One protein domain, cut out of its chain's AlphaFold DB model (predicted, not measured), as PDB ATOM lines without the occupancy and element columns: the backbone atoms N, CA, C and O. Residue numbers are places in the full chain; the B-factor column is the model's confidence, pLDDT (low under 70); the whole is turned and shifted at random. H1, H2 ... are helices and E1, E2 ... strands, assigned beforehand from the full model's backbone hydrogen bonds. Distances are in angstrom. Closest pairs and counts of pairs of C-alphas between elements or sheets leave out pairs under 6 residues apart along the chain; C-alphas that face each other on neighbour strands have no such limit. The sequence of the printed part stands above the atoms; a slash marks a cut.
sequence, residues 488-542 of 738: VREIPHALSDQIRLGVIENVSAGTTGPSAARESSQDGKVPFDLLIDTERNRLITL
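Overview. This is residues 488 to 542 of the 738 residues of an uncharacterized protein of Thermogutta sp (UniProt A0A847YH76). A twisted sheet of four strands has one helix, H1, over part of one face; loops 492 to 500 and 506 to 512 make the two ends of the long axis. The 55 printed residues run E1, E2, H1, E3, E4, with under half in named elements: mixed class, mixed sheet of order E1, E2, E3, E4. It is compact, radius of gyration of the C-alphas 11.1 A, spanning 34 by 24 by 15 A.

Along the chain. Find E1, 488 to 491, from C-alpha 488 at (3.459, -26.919, -27.285). E2 is 501 to 505, 13.0 A; E3 530 to 533; E4 538 to 541, ending at (-3.169, -39.020, -24.671). H1 is 513 to 522, 15.5 A.

Arrangement. Hairpin E1 and E2 is antiparallel: N 489 to O 503, 3.0 A. E2 and E3 are parallel: N 504 to O 532, 2.9 A. Hairpin E3 and E4 is antiparallel: N 531 to O 540, 2.9 A. H1 is on the sheet, height 8.9 A, only just over E3 with 3 C-alphas; E2, H1, E3 form a strand-helix-strand unit, parallel strands joined through a helix, crossover right-handed. In H1, 5 of 6 O i to N i+4 pairs are within hydrogen-bond range.

Size, cuts and confidence. The farthest C-alphas, Ala 494 and Gly 510, are 34.7 A apart. The printed part has no cut and no long link; pLDDT is under 70 at 506 to 526 and 536 to 537.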
ATOM      1  N   VAL A 488       3.265 -25.970 -28.383       85.31
ATOM      2  CA  VAL A 488       3.459 -26.919 -27.285       85.31
ATOM      3  C   VAL A 488       4.849 -26.726 -26.712       85.31
ATOM      4  O   VAL A 488       5.843 -26.909 -27.415       85.31
ATOM      5  N   ARG A 489       4.908 -26.396 -25.422       88.31
ATOM      6  CA  ARG A 489       6.144 -26.394 -24.643       88.31
ATOM      7  C   ARG A 489       6.316 -27.751 -23.975       88.31
ATOM      8  O   ARG A 489       5.412 -28.236 -23.301       88.31
ATOM      9  N   GLU A 490       7.481 -28.358 -24.146       89.75
ATOM     10  CA  GLU A 490       7.853 -29.582 -23.436       89.75
ATOM     11  C   GLU A 490       8.021 -29.316 -21.932       89.75
ATOM     12  O   GLU A 490       8.644 -28.327 -21.539       89.75
ATOM     13  N   ILE A 491       7.490 -30.208 -21.089       89.00
ATOM     14  CA  ILE A 491       7.814 -30.241 -19.659       89.00
ATOM     15  C   ILE A 491       8.963 -31.239 -19.464       89.00
ATOM     16  O   ILE A 491       8.759 -32.428 -19.710       89.00
ATOM     17  N   PRO A 492      10.137 -30.815 -18.969       86.44
ATOM     18  CA  PRO A 492      11.170 -31.739 -18.521       86.44
ATOM     19  C   PRO A 492      10.827 -32.329 -17.141       86.44
ATOM     20  O   PRO A 492      10.465 -31.608 -16.210       86.44
ATOM     21  N   HIS A 493      10.985 -33.642 -17.002       87.00
ATOM     22  CA  HIS A 493      10.822 -34.423 -15.768       87.00
ATOM     23  C   HIS A 493      11.752 -35.650 -15.814       87.00
ATOM     24  O   HIS A 493      12.279 -36.000 -16.870       87.00
ATOM     25  N   ALA A 494      11.933 -36.368 -14.703       82.50
ATOM     26  CA  ALA A 494      12.872 -37.502 -14.603       82.50
ATOM     27  C   ALA A 494      12.485 -38.776 -15.404       82.50
ATOM     28  O   ALA A 494      13.032 -39.850 -15.169       82.50
ATOM     29  N   LEU A 495      11.543 -38.658 -16.347       83.69
ATOM     30  CA  LEU A 495      11.104 -39.705 -17.280       83.69
ATOM     31  C   LEU A 495      11.002 -39.198 -18.737       83.69
ATOM     32  O   LEU A 495      10.430 -39.887 -19.581       83.69
ATOM     33  N   SER A 496      11.500 -37.992 -19.057       84.62
ATOM     34  CA  SER A 496      11.305 -37.383 -20.389       84.62
ATOM     35  C   SER A 496      11.973 -38.157 -21.534       84.62
ATOM     36  O   SER A 496      11.500 -38.090 -22.665       84.62
ATOM     37  N   ASP A 497      12.997 -38.965 -21.250       81.31
ATOM     38  CA  ASP A 497      13.615 -39.865 -22.235       81.31
ATOM     39  C   ASP A 497      12.670 -41.007 -22.678       81.31
ATOM     40  O   ASP A 497      12.873 -41.622 -23.728       81.31
ATOM     41  N   GLN A 498      11.633 -41.319 -21.888       82.19
ATOM     42  CA  GLN A 498      10.711 -42.437 -22.138       82.19
ATOM     43  C   GLN A 498       9.250 -42.018 -22.321       82.19
ATOM     44  O   GLN A 498       8.508 -42.730 -22.997       82.19
ATOM     45  N   ILE A 499       8.837 -40.892 -21.739       85.12
ATOM     46  CA  ILE A 499       7.488 -40.328 -21.831       85.12
ATOM     47  C   ILE A 499       7.640 -38.822 -22.012       85.12
ATOM     48  O   ILE A 499       8.024 -38.139 -21.072       85.12
ATOM     49  N   ARG A 500       7.323 -38.281 -23.186       88.31
ATOM     50  CA  ARG A 500       7.439 -36.837 -23.436       88.31
ATOM     51  C   ARG A 500       6.118 -36.140 -23.118       88.31
ATOM     52  O   ARG A 500       5.105 -36.395 -23.774       88.31
ATOM     53  N   LEU A 501       6.136 -35.274 -22.102       89.19
ATOM     54  CA  LEU A 501       5.020 -34.404 -21.719       89.19
ATOM     55  C   LEU A 501       5.107 -33.049 -22.431       89.19
ATOM     56  O   LEU A 501       6.154 -32.405 -22.413       89.19
ATOM     57  N   GLY A 502       3.987 -32.565 -22.968       90.06
ATOM     58  CA  GLY A 502       3.854 -31.189 -23.456       90.06
ATOM     59  C   GLY A 502       2.708 -30.425 -22.788       90.06
ATOM     60  O   GLY A 502       1.711 -31.023 -22.396       90.06
ATOM     61  N   VAL A 503       2.816 -29.101 -22.690       89.06
ATOM     62  CA  VAL A 503       1.721 -28.171 -22.355       89.06
ATOM     63  C   VAL A 503       1.319 -27.423 -23.615       89.06
ATOM     64  O   VAL A 503       2.187 -26.889 -24.299       89.06
ATOM     65  N   ILE A 504       0.021 -27.366 -23.905       87.00
ATOM     66  CA  ILE A 504      -0.524 -26.515 -24.965       87.00
ATOM     67  C   ILE A 504      -0.564 -25.073 -24.443       87.00
ATOM     68  O   ILE A 504      -1.191 -24.802 -23.420       87.00
ATOM     69  N   GLU A 505       0.103 -24.159 -25.142       80.75
ATOM     70  CA  GLU A 505       0.194 -22.736 -24.813       80.75
ATOM     71  C   GLU A 505      -0.394 -21.895 -25.961       80.75
ATOM     72  O   GLU A 505      -0.144 -22.166 -27.138       80.75
ATOM     73  N   ASN A 506      -1.174 -20.867 -25.600       65.31
ATOM     74  CA  ASN A 506      -1.921 -19.974 -26.498       65.31
ATOM     75  C   ASN A 506      -2.870 -20.701 -27.471       65.31
ATOM     76  O   ASN A 506      -2.589 -20.822 -28.666       65.31
ATOM     77  N   VAL A 507      -4.042 -21.136 -26.992       63.53
ATOM     78  CA  VAL A 507      -5.106 -21.610 -27.891       63.53
ATOM     79  C   VAL A 507      -5.852 -20.410 -28.473       63.53
ATOM     80  O   VAL A 507      -6.630 -19.745 -27.791       63.53
ATOM     81  N   SER A 508      -5.665 -20.158 -29.771       59.00
ATOM     82  CA  SER A 508      -6.459 -19.167 -30.509       59.00
ATOM     83  C   SER A 508      -7.965 -19.415 -30.311       59.00
ATOM     84  O   SER A 508      -8.489 -20.489 -30.628       59.00
ATOM     85  N   ALA A 509      -8.671 -18.427 -29.749       50.94
ATOM     86  CA  ALA A 509     -10.048 -18.581 -29.282       50.94
ATOM     87  C   ALA A 509     -11.016 -18.907 -30.436       50.94
ATOM     88  O   ALA A 509     -11.403 -18.038 -31.214       50.94
ATOM     89  N   GLY A 510     -11.415 -20.179 -30.525       51.78
ATOM     90  CA  GLY A 510     -12.311 -20.712 -31.561       51.78
ATOM     91  C   GLY A 510     -11.806 -21.982 -32.261       51.78
ATOM     92  O   GLY A 510     -12.585 -22.641 -32.944       51.78
ATOM     93  N   THR A 511     -10.537 -22.370 -32.086       53.97
ATOM     94  CA  THR A 511      -9.955 -23.545 -32.763       53.97
ATOM     95  C   THR A 511     -10.533 -24.893 -32.292       53.97
ATOM     96  O   THR A 511     -10.736 -25.136 -31.101       53.97
ATOM     97  N   THR A 512     -10.724 -25.822 -33.237       46.84
ATOM     98  CA  THR A 512     -11.349 -27.148 -33.069       46.84
ATOM     99  C   THR A 512     -10.473 -28.220 -32.391       46.84
ATOM    100  O   THR A 512     -10.298 -29.323 -32.907       46.84
ATOM    101  N   GLY A 513     -10.011 -27.935 -31.172       58.72
ATOM    102  CA  GLY A 513      -9.766 -28.950 -30.137       58.72
ATOM    103  C   GLY A 513      -8.709 -30.045 -30.413       58.72
ATOM    104  O   GLY A 513      -7.819 -29.884 -31.245       58.72
ATOM    105  N   PRO A 514      -8.770 -31.175 -29.673       53.16
ATOM    106  CA  PRO A 514      -7.675 -32.147 -29.593       53.16
ATOM    107  C   PRO A 514      -7.472 -33.018 -30.844       53.16
ATOM    108  O   PRO A 514      -6.489 -33.753 -30.893       53.16
ATOM    109  N   SER A 515      -8.357 -32.959 -31.848       55.41
ATOM    110  CA  SER A 515      -8.151 -33.678 -33.116       55.41
ATOM    111  C   SER A 515      -6.953 -33.118 -33.884       55.41
ATOM    112  O   SER A 515      -6.087 -33.891 -34.280       55.41
ATOM    113  N   ALA A 516      -6.832 -31.789 -33.981       58.53
ATOM    114  CA  ALA A 516      -5.733 -31.138 -34.697       58.53
ATOM    115  C   ALA A 516      -4.358 -31.471 -34.085       58.53
ATOM    116  O   ALA A 516      -3.413 -31.763 -34.814       58.53
ATOM    117  N   ALA A 517      -4.267 -31.518 -32.748       56.81
ATOM    118  CA  ALA A 517      -3.058 -31.935 -32.029       56.81
ATOM    119  C   ALA A 517      -2.699 -33.420 -32.264       56.81
ATOM    120  O   ALA A 517      -1.531 -33.813 -32.186       56.81
ATOM    121  N   ARG A 518      -3.699 -34.261 -32.565       56.97
ATOM    122  CA  ARG A 518      -3.513 -35.685 -32.869       56.97
ATOM    123  C   ARG A 518      -3.102 -35.914 -34.322       56.97
ATOM    124  O   ARG A 518      -2.203 -36.708 -34.569       56.97
ATOM    125  N   GLU A 519      -3.688 -35.166 -35.252       56.22
ATOM    126  CA  GLU A 519      -3.310 -35.140 -36.671       56.22
ATOM    127  C   GLU A 519      -1.858 -34.657 -36.843       56.22
ATOM    128  O   GLU A 519      -1.051 -35.340 -37.468       56.22
ATOM    129  N   SER A 520      -1.455 -33.569 -36.176       55.34
ATOM    130  CA  SER A 520      -0.062 -33.085 -36.192       55.34
ATOM    131  C   SER A 520       0.960 -34.042 -35.563       55.34
ATOM    132  O   SER A 520       2.154 -33.965 -35.858       55.34
ATOM    133  N   SER A 521       0.506 -34.924 -34.668       53.16
ATOM    134  CA  SER A 521       1.336 -35.984 -34.088       53.16
ATOM    135  C   SER A 521       1.478 -37.164 -35.060       53.16
ATOM    136  O   SER A 521       2.573 -37.702 -35.211       53.16
ATOM    137  N   GLN A 522       0.416 -37.500 -35.806       53.91
ATOM    138  CA  GLN A 522       0.461 -38.477 -36.905       53.91
ATOM    139  C   GLN A 522       1.327 -38.010 -38.089       53.91
ATOM    140  O   GLN A 522       2.011 -38.835 -38.689       53.91
ATOM    141  N   ASP A 523       1.400 -36.700 -38.345       53.69
ATOM    142  CA  ASP A 523       2.362 -36.057 -39.263       53.69
ATOM    143  C   ASP A 523       3.843 -36.214 -38.829       53.69
ATOM    144  O   ASP A 523       4.749 -35.712 -39.498       53.69
ATOM    145  N   GLY A 524       4.120 -36.851 -37.681       52.44
ATOM    146  CA  GLY A 524       5.470 -37.120 -37.167       52.44
ATOM    147  C   GLY A 524       6.224 -35.891 -36.647       52.44
ATOM    148  O   GLY A 524       7.364 -36.012 -36.204       52.44
ATOM    149  N   LYS A 525       5.605 -34.705 -36.677       56.25
ATOM    150  CA  LYS A 525       6.245 -33.428 -36.314       56.25
ATOM    151  C   LYS A 525       6.284 -33.144 -34.819       56.25
ATOM    152  O   LYS A 525       7.067 -32.295 -34.401       56.25
ATOM    153  N   VAL A 526       5.440 -33.804 -34.023       57.50
ATOM    154  CA  VAL A 526       5.270 -33.476 -32.600       57.50
ATOM    155  C   VAL A 526       5.326 -34.749 -31.734       57.50
ATOM    156  O   VAL A 526       4.320 -35.455 -31.611       57.50
ATOM    157  N   PRO A 527       6.498 -35.076 -31.151       74.12
ATOM    158  CA  PRO A 527       6.759 -36.353 -30.485       74.12
ATOM    159  C   PRO A 527       6.424 -36.322 -28.982       74.12
ATOM    160  O   PRO A 527       7.295 -36.579 -28.154       74.12
ATOM    161  N   PHE A 528       5.177 -36.008 -28.619       80.44
ATOM    162  CA  PHE A 528       4.695 -36.110 -27.234       80.44
ATOM    163  C   PHE A 528       3.824 -37.354 -27.046       80.44
ATOM    164  O   PHE A 528       2.919 -37.607 -27.839       80.44
ATOM    165  N   ASP A 529       4.055 -38.107 -25.970       83.31
ATOM    166  CA  ASP A 529       3.191 -39.227 -25.590       83.31
ATOM    167  C   ASP A 529       1.880 -38.698 -24.954       83.31
ATOM    168  O   ASP A 529       0.794 -39.244 -25.187       83.31
ATOM    169  N   LEU A 530       1.964 -37.585 -24.203       86.50
ATOM    170  CA  LEU A 530       0.852 -36.923 -23.506       86.50
ATOM    171  C   LEU A 530       0.938 -35.387 -23.634       86.50
ATOM    172  O   LEU A 530       2.008 -34.806 -23.460       86.50
ATOM    173  N   LEU A 531      -0.204 -34.724 -23.837       87.00
ATOM    174  CA  LEU A 531      -0.344 -33.264 -23.749       87.00
ATOM    175  C   LEU A 531      -1.249 -32.839 -22.589       87.00
ATOM    176  O   LEU A 531      -2.233 -33.508 -22.273       87.00
ATOM    177  N   ILE A 532      -0.948 -31.681 -22.008       84.69
ATOM    178  CA  ILE A 532      -1.751 -30.984 -21.007       84.69
ATOM    179  C   ILE A 532      -2.393 -29.762 -21.669       84.69
ATOM    180  O   ILE A 532      -1.711 -28.821 -22.072       84.69
ATOM    181  N   ASP A 533      -3.717 -29.773 -21.751       83.25
ATOM    182  CA  ASP A 533      -4.551 -28.613 -22.049       83.25
ATOM    183  C   ASP A 533      -4.857 -27.918 -20.713       83.25
ATOM    184  O   ASP A 533      -5.710 -28.370 -19.942       83.25
ATOM    185  N   THR A 534      -4.080 -26.883 -20.385       74.50
ATOM    186  CA  THR A 534      -4.163 -26.161 -19.103       74.50
ATOM    187  C   THR A 534      -5.426 -25.310 -19.006       74.50
ATOM    188  O   THR A 534      -6.048 -25.282 -17.945       74.50
ATOM    189  N   GLU A 535      -5.859 -24.692 -20.109       71.88
ATOM    190  CA  GLU A 535      -7.102 -23.915 -20.192       71.88
ATOM    191  C   GLU A 535      -8.340 -24.770 -19.879       71.88
ATOM    192  O   GLU A 535      -9.230 -24.339 -19.145       71.88
ATOM    193  N   ARG A 536      -8.398 -26.003 -20.403       68.69
ATOM    194  CA  ARG A 536      -9.517 -26.938 -20.174       68.69
ATOM    195  C   ARG A 536      -9.269 -27.929 -19.033       68.69
ATOM    196  O   ARG A 536     -10.094 -28.822 -18.836       68.69
ATOM    197  N   ASN A 537      -8.155 -27.796 -18.306       67.31
ATOM    198  CA  ASN A 537      -7.690 -28.712 -17.255       67.31
ATOM    199  C   ASN A 537      -7.793 -30.198 -17.667       67.31
ATOM    200  O   ASN A 537      -8.409 -31.023 -16.983       67.31
ATOM    201  N   ARG A 538      -7.251 -30.534 -18.845       75.88
ATOM    202  CA  ARG A 538      -7.438 -31.837 -19.498       75.88
ATOM    203  C   ARG A 538      -6.116 -32.453 -19.947       75.88
ATOM    204  O   ARG A 538      -5.352 -31.849 -20.689       75.88
ATOM    205  N   LEU A 539      -5.915 -33.724 -19.604       78.44
ATOM    206  CA  LEU A 539      -4.883 -34.561 -20.216       78.44
ATOM    207  C   LEU A 539      -5.376 -35.122 -21.565       78.44
ATOM    208  O   LEU A 539      -6.513 -35.591 -21.686       78.44
ATOM    209  N   ILE A 540      -4.515 -35.087 -22.578       79.44
ATOM    210  CA  ILE A 540      -4.749 -35.607 -23.928       79.44
ATOM    211  C   ILE A 540      -3.672 -36.655 -24.218       79.44
ATOM    212  O   ILE A 540      -2.497 -36.332 -24.369       79.44
ATOM    213  N   THR A 541      -4.071 -37.920 -24.313       78.94
ATOM    214  CA  THR A 541      -3.169 -39.020 -24.671       78.94
ATOM    215  C   THR A 541      -3.040 -39.126 -26.189       78.94
ATOM    216  O   THR A 541      -4.028 -39.403 -26.877       78.94
ATOM    217  N   LEU A 542      -1.833 -38.888 -26.712       73.50
ATOM    218  CA  LEU A 542      -1.547 -38.926 -28.146       73.50
ATOM    219  C   LEU A 542      -1.102 -40.325 -28.575       73.50
ATOM    220  O   LEU A 542      -1.791 -40.962 -29.379       73.50
TER     221      LEU A 542